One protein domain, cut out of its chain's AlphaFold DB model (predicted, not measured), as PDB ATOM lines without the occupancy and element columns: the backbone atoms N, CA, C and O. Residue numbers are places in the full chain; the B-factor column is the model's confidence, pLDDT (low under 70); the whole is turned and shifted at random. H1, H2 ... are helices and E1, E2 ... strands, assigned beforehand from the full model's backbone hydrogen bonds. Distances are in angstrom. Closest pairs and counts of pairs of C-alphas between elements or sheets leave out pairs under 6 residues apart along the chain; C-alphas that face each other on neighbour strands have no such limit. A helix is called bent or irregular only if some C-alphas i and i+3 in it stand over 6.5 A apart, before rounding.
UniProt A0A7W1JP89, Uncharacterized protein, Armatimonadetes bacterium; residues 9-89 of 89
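This is residues 9 to 89 of the 89 residues of an uncharacterized protein of Armatimonadetes bacterium (UniProt A0A7W1JP89). A strongly twisted sheet of four strands has the irregular helix H3 over one face, with the short helices H1 and H2 at opposite ends of E1. The printed part has 81 residues, with three named helices and four named strands in the order H1 E1 H2 E2 H3 E3 E4. The sheet runs E2 E1 E4 E3 and is mixed, as is the class, helices and strands. The whole is compact, radius of gyration of the C-alphas 12.8 A, and elongated, spanning 38 by 24 by 16 A.

H1, residues 9 to 12, only grazes the sheet. E1, residues 13 to 20, is the antiparallel neighbour of E2, residues 39 to 46, with N 16 and O 43 2.8 A apart. E1 is parallel to E4, residues 78 to 85, with N 19 and O 81 2.9 A apart. E4 forms an antiparallel hairpin with E3, residues 63 to 69; N 82 and O 67 are 2.8 A apart. H2, residues 22 to 27, is on the sheet at a height of 8.1 A, over none of its strands; its closest C-alpha pair with E4 is Thr 22 and Val 84, 4.7 A. H3, residues 47 to 56, is on the sheet, and the closest C-alphas of H3 and E1 are those of Lys 47 and Leu 13, 5.1 A. E2, H3 and E3 form a split strand-helix-strand unit, two strands running the same way with E1 and E4 between them; its crossover is right-handed. Every O i to N i+4 pair is within hydrogen-bond range in H2, 4 of 6 in H3; H1 is too short for one.

H1 begins at C-alpha 9 (28.418, 5.915, -12.139). E1 is 22.6 A long, E2 20.5 A, H3 14.9 A, E3 17.4 A and E4 22.3 A, ending at C-alpha 85 (7.429, -9.083, 6.257).

The C-alphas farthest apart, Trp 9 and Thr 27, are 39.2 A apart. The printed part has no cut; the link H2 to E2 is long. Residues 57, 74 to 77 and 89 have pLDDT under 70.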
ATOM      1  N   TRP A   9      29.560   6.336 -12.943       73.38
ATOM      2  CA  TRP A   9      28.418   5.915 -12.139       73.38
ATOM      3  C   TRP A   9      28.725   4.634 -11.359       73.38
ATOM      4  O   TRP A   9      28.282   4.536 -10.219       73.38
ATOM      5  N   LYS A  10      29.578   3.750 -11.892       70.88
ATOM      6  CA  LYS A  10      29.920   2.474 -11.271       70.88
ATOM      7  C   LYS A  10      30.626   2.585  -9.925       70.88
ATOM      8  O   LYS A  10      30.518   1.774  -9.003       70.88
ATOM      9  N   TYR A  11      31.364   3.675  -9.784       71.94
ATOM     10  CA  TYR A  11      32.103   3.992  -8.572       71.94
ATOM     11  C   TYR A  11      31.270   4.800  -7.576       71.94
ATOM     12  O   TYR A  11      31.659   4.929  -6.420       71.94
ATOM     13  N   ASN A  12      30.116   5.325  -7.994       81.38
ATOM     14  CA  ASN A  12      29.341   6.291  -7.216       81.38
ATOM     15  C   ASN A  12      27.928   5.815  -6.856       81.38
ATOM     16  O   ASN A  12      27.363   6.309  -5.877       81.38
ATOM     17  N   LEU A  13      27.360   4.871  -7.604       84.69
ATOM     18  CA  LEU A  13      26.033   4.300  -7.391       84.69
ATOM     19  C   LEU A  13      26.146   2.824  -6.990       84.69
ATOM     20  O   LEU A  13      27.119   2.159  -7.302       84.69
ATOM     21  N   ALA A  14      25.171   2.334  -6.238       87.25
ATOM     22  CA  ALA A  14      24.962   0.922  -5.957       87.25
ATOM     23  C   ALA A  14      23.576   0.549  -6.471       87.25
ATOM     24  O   ALA A  14      22.608   1.280  -6.230       87.25
ATOM     25  N   ARG A  15      23.489  -0.581  -7.169       88.94
ATOM     26  CA  ARG A  15      22.227  -1.209  -7.548       88.94
ATOM     27  C   ARG A  15      21.833  -2.151  -6.427       88.94
ATOM     28  O   ARG A  15      22.624  -2.990  -6.023       88.94
ATOM     29  N   ILE A  16      20.628  -2.003  -5.915       90.56
ATOM     30  CA  ILE A  16      20.118  -2.818  -4.822       90.56
ATOM     31  C   ILE A  16      18.875  -3.528  -5.310       90.56
ATOM     32  O   ILE A  16      17.947  -2.872  -5.786       90.56
ATOM     33  N   THR A  17      18.848  -4.836  -5.116       93.25
ATOM     34  CA  THR A  17      17.670  -5.672  -5.298       93.25
ATOM     35  C   THR A  17      17.181  -6.113  -3.934       93.25
ATOM     36  O   THR A  17      17.879  -6.788  -3.182       93.25
ATOM     37  N   LEU A  18      15.977  -5.667  -3.596       93.19
ATOM     38  CA  LEU A  18      15.283  -6.017  -2.368       93.19
ATOM     39  C   LEU A  18      14.541  -7.323  -2.605       93.19
ATOM     40  O   LEU A  18      13.692  -7.384  -3.500       93.19
ATOM     41  N   VAL A  19      14.866  -8.334  -1.810       95.25
ATOM     42  CA  VAL A  19      14.306  -9.678  -1.919       95.25
ATOM     43  C   VAL A  19      13.541 -10.059  -0.658       95.25
ATOM     44  O   VAL A  19      13.937  -9.691   0.446       95.25
ATOM     45  N   ASP A  20      12.427 -10.763  -0.833       94.38
ATOM     46  CA  ASP A  20      11.587 -11.237   0.266       94.38
ATOM     47  C   ASP A  20      12.121 -12.563   0.817       94.38
ATOM     48  O   ASP A  20      12.115 -13.573   0.116       94.38
ATOM     49  N   VAL A  21      12.560 -12.555   2.075       93.56
ATOM     50  CA  VAL A  21      13.088 -13.736   2.787       93.56
ATOM     51  C   VAL A  21      12.124 -14.247   3.861       93.56
ATOM     52  O   VAL A  21      12.489 -15.024   4.737       93.56
ATOM     53  N   THR A  22      10.860 -13.817   3.817       93.06
ATOM     54  CA  THR A  22       9.834 -14.195   4.802       93.06
ATOM     55  C   THR A  22       9.663 -15.711   4.940       93.06
ATOM     56  O   THR A  22       9.448 -16.209   6.049       93.06
ATOM     57  N   ASP A  23       9.781 -16.449   3.838       91.06
ATOM     58  CA  ASP A  23       9.558 -17.896   3.807       91.06
ATOM     59  C   ASP A  23      10.637 -18.691   4.560       91.06
ATOM     60  O   ASP A  23      10.331 -19.761   5.098       91.06
ATOM     61  N   ASP A  24      11.857 -18.164   4.695       90.62
ATOM     62  CA  ASP A  24      12.927 -18.810   5.470       90.62
ATOM     63  C   ASP A  24      12.513 -18.953   6.939       90.62
ATOM     64  O   ASP A  24      12.695 -19.996   7.568       90.62
ATOM     65  N   TYR A  25      11.837 -17.929   7.467       87.94
ATOM     66  CA  TYR A  25      11.313 -17.915   8.831       87.94
ATOM     67  C   TYR A  25      10.059 -18.779   9.004       87.94
ATOM     68  O   TYR A  25       9.788 -19.251  10.108       87.94
ATOM     69  N   GLN A  26       9.285 -19.001   7.938       87.81
ATOM     70  CA  GLN A  26       8.113 -19.882   7.979       87.81
ATOM     71  C   GLN A  26       8.496 -21.359   7.901       87.81
ATOM     72  O   GLN A  26       7.881 -22.199   8.557       87.81
ATOM     73  N   THR A  27       9.486 -21.677   7.071       86.31
ATOM     74  CA  THR A  27       9.851 -23.056   6.735       86.31
ATOM     75  C   THR A  27      11.024 -23.587   7.556       86.31
ATOM     76  O   THR A  27      11.178 -24.806   7.641       86.31
ATOM     77  N   LEU A  28      11.807 -22.704   8.195       82.25
ATOM     78  CA  LEU A  28      13.048 -23.028   8.916       82.25
ATOM     79  C   LEU A  28      14.044 -23.824   8.054       82.25
ATOM     80  O   LEU A  28      14.814 -24.637   8.570       82.25
ATOM     81  N   LEU A  29      13.983 -23.629   6.736       81.75
ATOM     82  CA  LEU A  29      14.921 -24.209   5.788       81.75
ATOM     83  C   LEU A  29      16.209 -23.384   5.749       81.75
ATOM     84  O   LEU A  29      16.245 -22.229   6.172       81.75
ATOM     85  N   ASP A  30      17.270 -24.002   5.236       84.81
ATOM     86  CA  ASP A  30      18.512 -23.283   4.986       84.81
ATOM     87  C   ASP A  30      18.278 -22.164   3.951       84.81
ATOM     88  O   ASP A  30      17.559 -22.395   2.970       84.81
ATOM     89  N   PRO A  31      18.911 -20.986   4.123       84.88
ATOM     90  CA  PRO A  31      18.789 -19.887   3.175       84.88
ATOM     91  C   PRO A  31      19.185 -20.320   1.761       84.88
ATOM     92  O   PRO A  31      20.258 -20.887   1.532       84.88
ATOM     93  N   MET A  32      18.323 -20.019   0.798       89.56
ATOM     94  CA  MET A  32      18.603 -20.174  -0.624       89.56
ATOM     95  C   MET A  32      19.555 -19.081  -1.137       89.56
ATOM     96  O   MET A  32      19.694 -18.026  -0.514       89.56
ATOM     97  N   PRO A  33      20.193 -19.290  -2.304       91.69
ATOM     98  CA  PRO A  33      20.894 -18.225  -3.013       91.69
ATOM     99  C   PRO A  33      19.992 -17.013  -3.269       91.69
ATOM    100  O   PRO A  33      18.827 -17.166  -3.639       91.69
ATOM    101  N   SER A  34      20.559 -15.811  -3.153       91.94
ATOM    102  CA  SER A  34      19.852 -14.526  -3.235       91.94
ATOM    103  C   SER A  34      18.990 -14.347  -4.494       91.94
ATOM    104  O   SER A  34      17.920 -13.745  -4.447       91.94
ATOM    105  N   GLU A  35      19.420 -14.927  -5.616       91.06
ATOM    106  CA  GLU A  35      18.726 -14.905  -6.910       91.06
ATOM    107  C   GLU A  35      17.419 -15.719  -6.938       91.06
ATOM    108  O   GLU A  35      16.627 -15.576  -7.870       91.06
ATOM    109  N   MET A  36      17.199 -16.595  -5.953       93.31
ATOM    110  CA  MET A  36      16.029 -17.478  -5.888       93.31
ATOM    111  C   MET A  36      14.867 -16.883  -5.090       93.31
ATOM    112  O   MET A  36      13.756 -17.414  -5.154       93.31
ATOM    113  N   TYR A  37      15.094 -15.791  -4.361       94.19
ATOM    114  CA  TYR A  37      14.035 -15.128  -3.611       94.19
ATOM    115  C   TYR A  37      13.168 -14.231  -4.503       94.19
ATOM    116  O   TYR A  37      13.647 -13.663  -5.492       94.19
ATOM    117  N   PRO A  38      11.888 -14.031  -4.146       95.19
ATOM    118  CA  PRO A  38      11.033 -13.060  -4.813       95.19
ATOM    119  C   PRO A  38      11.608 -11.641  -4.734       95.19
ATOM    120  O   PRO A  38      11.887 -11.126  -3.652       95.19
ATOM    121  N   ILE A  39      11.728 -10.972  -5.881       95.31
ATOM    122  CA  ILE A  39      12.164  -9.573  -5.948       95.31
ATOM    123  C   ILE A  39      10.982  -8.654  -5.638       95.31
ATOM    124  O   ILE A  39       9.967  -8.669  -6.336       95.31
ATOM    125  N   LEU A  40      11.140  -7.796  -4.634       94.25
ATOM    126  CA  LEU A  40      10.154  -6.779  -4.271       94.25
ATOM    127  C   LEU A  40      10.398  -5.460  -5.003       94.25
ATOM    128  O   LEU A  40       9.452  -4.777  -5.401       94.25
ATOM    129  N   LYS A  41      11.668  -5.061  -5.134       92.38
ATOM    130  CA  LYS A  41      12.038  -3.756  -5.688       92.38
ATOM    131  C   LYS A  41      13.508  -3.703  -6.076       92.38
ATOM    132  O   LYS A  41      14.366  -4.145  -5.324       92.38
ATOM    133  N   GLU A  42      13.797  -3.033  -7.184       91.81
ATOM    134  CA  GLU A  42      15.155  -2.625  -7.539       91.81
ATOM    135  C   GLU A  42      15.312  -1.111  -7.365       91.81
ATOM    136  O   GLU A  42      14.423  -0.327  -7.714       91.81
ATOM    137  N   VAL A  43      16.443  -0.674  -6.814       89.00
ATOM    138  CA  VAL A  43      16.743   0.747  -6.632       89.00
ATOM    139  C   VAL A  43      18.226   1.030  -6.827       89.00
ATOM    140  O   VAL A  43      19.086   0.281  -6.377       89.00
ATOM    141  N   CYS A  44      18.535   2.155  -7.468       87.81
ATOM    142  CA  CYS A  44      19.891   2.688  -7.524       87.81
ATOM    143  C   CYS A  44      20.043   3.799  -6.489       87.81
ATOM    144  O   CYS A  44      19.293   4.778  -6.528       87.81
ATOM    145  N   ILE A  45      21.026   3.692  -5.597       86.62
ATOM    146  CA  ILE A  45      21.329   4.754  -4.631       86.62
ATOM    147  C   ILE A  45      22.816   5.104  -4.618       86.62
ATOM    148  O   ILE A  45      23.646   4.269  -4.962       86.62
ATOM    149  N   PRO A  46      23.196   6.326  -4.208       87.44
ATOM    150  CA  PRO A  46      24.605   6.673  -4.079       87.44
ATOM    151  C   PRO A  46      25.319   5.808  -3.032       87.44
ATOM    152  O   PRO A  46      24.837   5.710  -1.901       87.44
ATOM    153  N   LYS A  47      26.497   5.256  -3.368       85.38
ATOM    154  CA  LYS A  47      27.282   4.368  -2.481       85.38
ATOM    155  C   LYS A  47      27.540   4.993  -1.111       85.38
ATOM    156  O   LYS A  47      27.363   4.344  -0.089       85.38
ATOM    157  N   TYR A  48      27.859   6.287  -1.067       84.19
ATOM    158  CA  TYR A  48      28.122   7.000   0.191       84.19
ATOM    159  C   TYR A  48      26.895   7.111   1.119       84.19
ATOM    160  O   TYR A  48      27.045   7.444   2.292       84.19
ATOM    161  N   LYS A  49      25.680   6.854   0.613       84.62
ATOM    162  CA  LYS A  49      24.439   6.800   1.404       84.62
ATOM    163  C   LYS A  49      23.971   5.375   1.685       84.62
ATOM    164  O   LYS A  49      22.991   5.233   2.405       84.62
ATOM    165  N   LEU A  50      24.634   4.357   1.135       83.62
ATOM    166  CA  LEU A  50      24.161   2.975   1.116       83.62
ATOM    167  C   LEU A  50      23.879   2.434   2.516       83.62
ATOM    168  O   LEU A  50      22.729   2.172   2.837       83.62
ATOM    169  N   ILE A  51      24.899   2.362   3.372       81.62
ATOM    170  CA  ILE A  51      24.762   1.818   4.731       81.62
ATOM    171  C   ILE A  51      23.695   2.570   5.530       81.62
ATOM    172  O   ILE A  51      22.843   1.957   6.161       81.62
ATOM    173  N   LYS A  52      23.685   3.903   5.439       83.81
ATOM    174  CA  LYS A  52      22.672   4.721   6.112       83.81
ATOM    175  C   LYS A  52      21.257   4.403   5.614       83.81
ATOM    176  O   LYS A  52      20.343   4.268   6.410       83.81
ATOM    177  N   ARG A  53      21.075   4.279   4.297       82.81
ATOM    178  CA  ARG A  53      19.788   3.957   3.666       82.81
ATOM    179  C   ARG A  53      19.294   2.563   4.030       82.81
ATOM    180  O   ARG A  53      18.097   2.409   4.223       82.81
ATOM    181  N   LEU A  54      20.195   1.586   4.122       80.38
ATOM    182  CA  LEU A  54      19.846   0.217   4.502       80.38
ATOM    183  C   LEU A  54      19.355   0.115   5.951       80.38
ATOM    184  O   LEU A  54      18.487  -0.702   6.227       80.38
ATOM    185  N   LEU A  55      19.893   0.943   6.852       74.88
ATOM    186  CA  LEU A  55      19.587   0.889   8.285       74.88
ATOM    187  C   LEU A  55      18.438   1.816   8.719       74.88
ATOM    188  O   LEU A  55      17.696   1.461   9.628       74.88
ATOM    189  N   ASP A  56      18.293   2.996   8.101       71.31
ATOM    190  CA  ASP A  56      17.378   4.046   8.584       71.31
ATOM    191  C   ASP A  56      16.051   4.142   7.806       71.31
ATOM    192  O   ASP A  56      15.103   4.757   8.296       71.31
ATOM    193  N   GLU A  57      15.967   3.624   6.574       64.81
ATOM    194  CA  GLU A  57      14.776   3.793   5.730       64.81
ATOM    195  C   GLU A  57      13.975   2.495   5.604       64.81
ATOM    196  O   GLU A  57      14.516   1.429   5.324       64.81
ATOM    197  N   THR A  58      12.648   2.603   5.710       70.31
ATOM    198  CA  THR A  58      11.722   1.562   5.255       70.31
ATOM    199  C   THR A  58      11.850   1.440   3.732       70.31
ATOM    200  O   THR A  58      11.210   2.170   2.972       70.31
ATOM    201  N   LEU A  59      12.744   0.560   3.269       76.56
ATOM    202  CA  LEU A  59      13.066   0.383   1.844       76.56
ATOM    203  C   LEU A  59      11.839  -0.074   1.032       76.56
ATOM    204  O   LEU A  59      11.660   0.337  -0.127       76.56
ATOM    205  N   VAL A  60      10.980  -0.873   1.678       85.94
ATOM    206  CA  VAL A  60       9.681  -1.362   1.203       85.94
ATOM    207  C   VAL A  60       8.686  -1.304   2.364       85.94
ATOM    208  O   VAL A  60       8.964  -1.809   3.445       85.94
ATOM    209  N   SER A  61       7.527  -0.676   2.158       89.38
ATOM    210  CA  SER A  61       6.487  -0.567   3.193       89.38
ATOM    211  C   SER A  61       5.971  -1.946   3.613       89.38
ATOM    212  O   SER A  61       5.615  -2.742   2.746       89.38
ATOM    213  N   GLY A  62       5.844  -2.190   4.921       90.56
ATOM    214  CA  GLY A  62       5.368  -3.468   5.469       90.56
ATOM    215  C   GLY A  62       6.446  -4.551   5.579       90.56
ATOM    216  O   GLY A  62       6.114  -5.719   5.794       90.56
ATOM    217  N   TYR A  63       7.715  -4.173   5.411       91.12
ATOM    218  CA  TYR A  63       8.875  -5.051   5.487       91.12
ATOM    219  C   TYR A  63       9.982  -4.422   6.340       91.12
ATOM    220  O   TYR A  63      10.241  -3.219   6.261       91.12
ATOM    221  N   CYS A  64      10.670  -5.259   7.111       90.06
ATOM    222  CA  CYS A  64      11.837  -4.911   7.912       90.06
ATOM    223  C   CYS A  64      13.123  -5.426   7.263       90.06
ATOM    224  O   CYS A  64      13.125  -6.452   6.585       90.06
ATOM    225  N   TYR A  65      14.222  -4.707   7.483       90.06
ATOM    226  CA  TYR A  65      15.556  -5.151   7.086       90.06
ATOM    227  C   TYR A  65      15.955  -6.418   7.856       90.06
ATOM    228  O   TYR A  65      15.756  -6.472   9.070       90.06
ATOM    229  N   ASP A  66      16.557  -7.384   7.159       89.94
ATOM    230  CA  ASP A  66      17.105  -8.605   7.756       89.94
ATOM    231  C   ASP A  66      18.622  -8.715   7.520       89.94
ATOM    232  O   ASP A  66      19.433  -8.563   8.439       89.94
ATOM    233  N   TRP A  67      19.033  -8.867   6.257       90.31
ATOM    234  CA  TRP A  67      20.441  -8.992   5.868       90.31
ATOM    235  C   TRP A  67      20.733  -8.324   4.519       90.31
ATOM    236  O   TRP A  67      19.836  -7.896   3.793       90.31
ATOM    237  N   HIS A  68      22.015  -8.212   4.171       90.62
ATOM    238  CA  HIS A  68      22.443  -7.836   2.825       90.62
ATOM    239  C   HIS A  68      23.680  -8.625   2.390       90.62
ATOM    240  O   HIS A  68      24.549  -8.933   3.206       90.62
ATOM    241  N   GLU A  69      23.760  -8.924   1.099       89.62
ATOM    242  CA  GLU A  69      24.914  -9.536   0.448       89.62
ATOM    243  C   GLU A  69      25.627  -8.469  -0.376       89.62
ATOM    244  O   GLU A  69      25.025  -7.749  -1.183       89.62
ATOM    245  N   GLN A  70      26.925  -8.341  -0.109       84.06
ATOM    246  CA  GLN A  70      27.801  -7.422  -0.818       84.06
ATOM    247  C   GLN A  70      28.289  -8.087  -2.111       84.06
ATOM    248  O   GLN A  70      28.538  -9.291  -2.108       84.06
ATOM    249  N   PRO A  71      28.484  -7.323  -3.194       83.75
ATOM    250  CA  PRO A  71      29.020  -7.860  -4.439       83.75
ATOM    251  C   PRO A  71      30.412  -8.476  -4.232       83.75
ATOM    252  O   PRO A  71      31.250  -7.920  -3.520       83.75
ATOM    253  N   GLU A  72      30.678  -9.601  -4.903       78.38
ATOM    254  CA  GLU A  72      31.921 -10.376  -4.746       78.38
ATOM    255  C   GLU A  72      33.186  -9.627  -5.193       78.38
ATOM    256  O   GLU A  72      34.294  -9.928  -4.742       78.38
ATOM    257  N   ARG A  73      33.046  -8.666  -6.112       73.06
ATOM    258  CA  ARG A  73      34.160  -7.893  -6.667       73.06
ATOM    259  C   ARG A  73      33.912  -6.404  -6.544       73.06
ATOM    260  O   ARG A  73      32.831  -5.896  -6.827       73.06
ATOM    261  N   GLU A  74      34.969  -5.680  -6.197       63.19
ATOM    262  CA  GLU A  74      34.958  -4.224  -6.215       63.19
ATOM    263  C   GLU A  74      34.757  -3.729  -7.660       63.19
ATOM    264  O   GLU A  74      35.594  -3.959  -8.531       63.19
ATOM    265  N   GLY A  75      33.615  -3.087  -7.921       62.62
ATOM    266  CA  GLY A  75      33.199  -2.666  -9.265       62.62
ATOM    267  C   GLY A  75      31.996  -3.438  -9.813       62.62
ATOM    268  O   GLY A  75      31.335  -2.927 -10.713       62.62
ATOM    269  N   ASP A  76      31.661  -4.591  -9.227       65.06
ATOM    270  CA  ASP A  76      30.311  -5.139  -9.313       65.06
ATOM    271  C   ASP A  76      29.439  -4.409  -8.283       65.06
ATOM    272  O   ASP A  76      29.847  -4.117  -7.158       65.06
ATOM    273  N   GLU A  77      28.254  -3.986  -8.705       69.25
ATOM    274  CA  GLU A  77      27.429  -3.020  -7.966       69.25
ATOM    275  C   GLU A  77      26.096  -3.570  -7.520       69.25
ATOM    276  O   GLU A  77      25.275  -2.807  -7.014       69.25
ATOM    277  N   HIS A  78      25.863  -4.855  -7.748       85.12
ATOM    278  CA  HIS A  78      24.595  -5.476  -7.445       85.12
ATOM    279  C   HIS A  78      24.616  -5.997  -6.010       85.12
ATOM    280  O   HIS A  78      25.323  -6.944  -5.693       85.12
ATOM    281  N   TRP A  79      23.859  -5.334  -5.148       90.00
ATOM    282  CA  TRP A  79      23.611  -5.740  -3.775       90.00
ATOM    283  C   TRP A  79      22.279  -6.467  -3.718       90.00
ATOM    284  O   TRP A  79      21.297  -5.991  -4.294       90.00
ATOM    285  N   TYR A  80      22.232  -7.553  -2.959       92.50
ATOM    286  CA  TYR A  80      20.974  -8.149  -2.533       92.50
ATOM    287  C   TYR A  80      20.695  -7.731  -1.100       92.50
ATOM    288  O   TYR A  80      21.593  -7.729  -0.259       92.50
ATOM    289  N   VAL A  81      19.464  -7.321  -0.826       92.56
ATOM    290  CA  VAL A  81      19.024  -6.939   0.515       92.56
ATOM    291  C   VAL A  81      17.800  -7.764   0.851       92.56
ATOM    292  O   VAL A  81      16.739  -7.567   0.256       92.56
ATOM    293  N   GLY A  82      17.970  -8.682   1.797       92.62
ATOM    294  CA  GLY A  82      16.898  -9.482   2.358       92.62
ATOM    295  C   GLY A  82      16.023  -8.632   3.267       92.62
ATOM    296  O   GLY A  82      16.513  -7.952   4.176       92.62
ATOM    297  N   VAL A  83      14.720  -8.662   3.010       92.56
ATOM    298  CA  VAL A  83      13.714  -8.048   3.870       92.56
ATOM    299  C   VAL A  83      12.649  -9.066   4.259       92.56
ATOM    300  O   VAL A  83      12.257  -9.919   3.467       92.56
ATOM    301  N   VAL A  84      12.166  -8.953   5.492       92.25
ATOM    302  CA  VAL A  84      11.164  -9.845   6.081       92.25
ATOM    303  C   VAL A  84       9.865  -9.087   6.303       92.25
ATOM    304  O   VAL A  84       9.876  -7.922   6.704       92.25
ATOM    305  N   SER A  85       8.724  -9.716   6.028       92.94
ATOM    306  CA  SER A  85       7.429  -9.083   6.257       92.94
ATOM    307  C   SER A  85       7.229  -8.781   7.742       92.94
ATOM    308  O   SER A  85       7.364  -9.660   8.591       92.94
ATOM    309  N   GLU A  86       6.796  -7.556   8.051       91.44
ATOM    310  CA  GLU A  86       6.445  -7.130   9.417       91.44
ATOM    311  C   GLU A  86       5.361  -8.008  10.058       91.44
ATOM    312  O   GLU A  86       5.239  -8.038  11.273       91.44
ATOM    313  N   LYS A  87       4.583  -8.752   9.264       89.12
ATOM    314  CA  LYS A  87       3.552  -9.672   9.770       89.12
ATOM    315  C   LYS A  87       4.115 -10.888  10.513       89.12
ATOM    316  O   LYS A  87       3.333 -11.617  11.117       89.12
ATOM    317  N   MET A  88       5.420 -11.139  10.408       79.06
ATOM    318  CA  MET A  88       6.112 -12.220  11.116       79.06
ATOM    319  C   MET A  88       6.634 -11.803  12.500       79.06
ATOM    320  O   MET A  88       7.053 -12.675  13.259       79.06
ATOM    321  N   LEU A  89       6.637 -10.500  12.805       63.62
ATOM    322  CA  LEU A  89       7.064  -9.914  14.083       63.62
ATOM    323  C   LEU A  89       5.858  -9.675  15.003       63.62
ATOM    324  O   LEU A  89       6.027  -9.857  16.230       63.62
TER     325      LEU A  89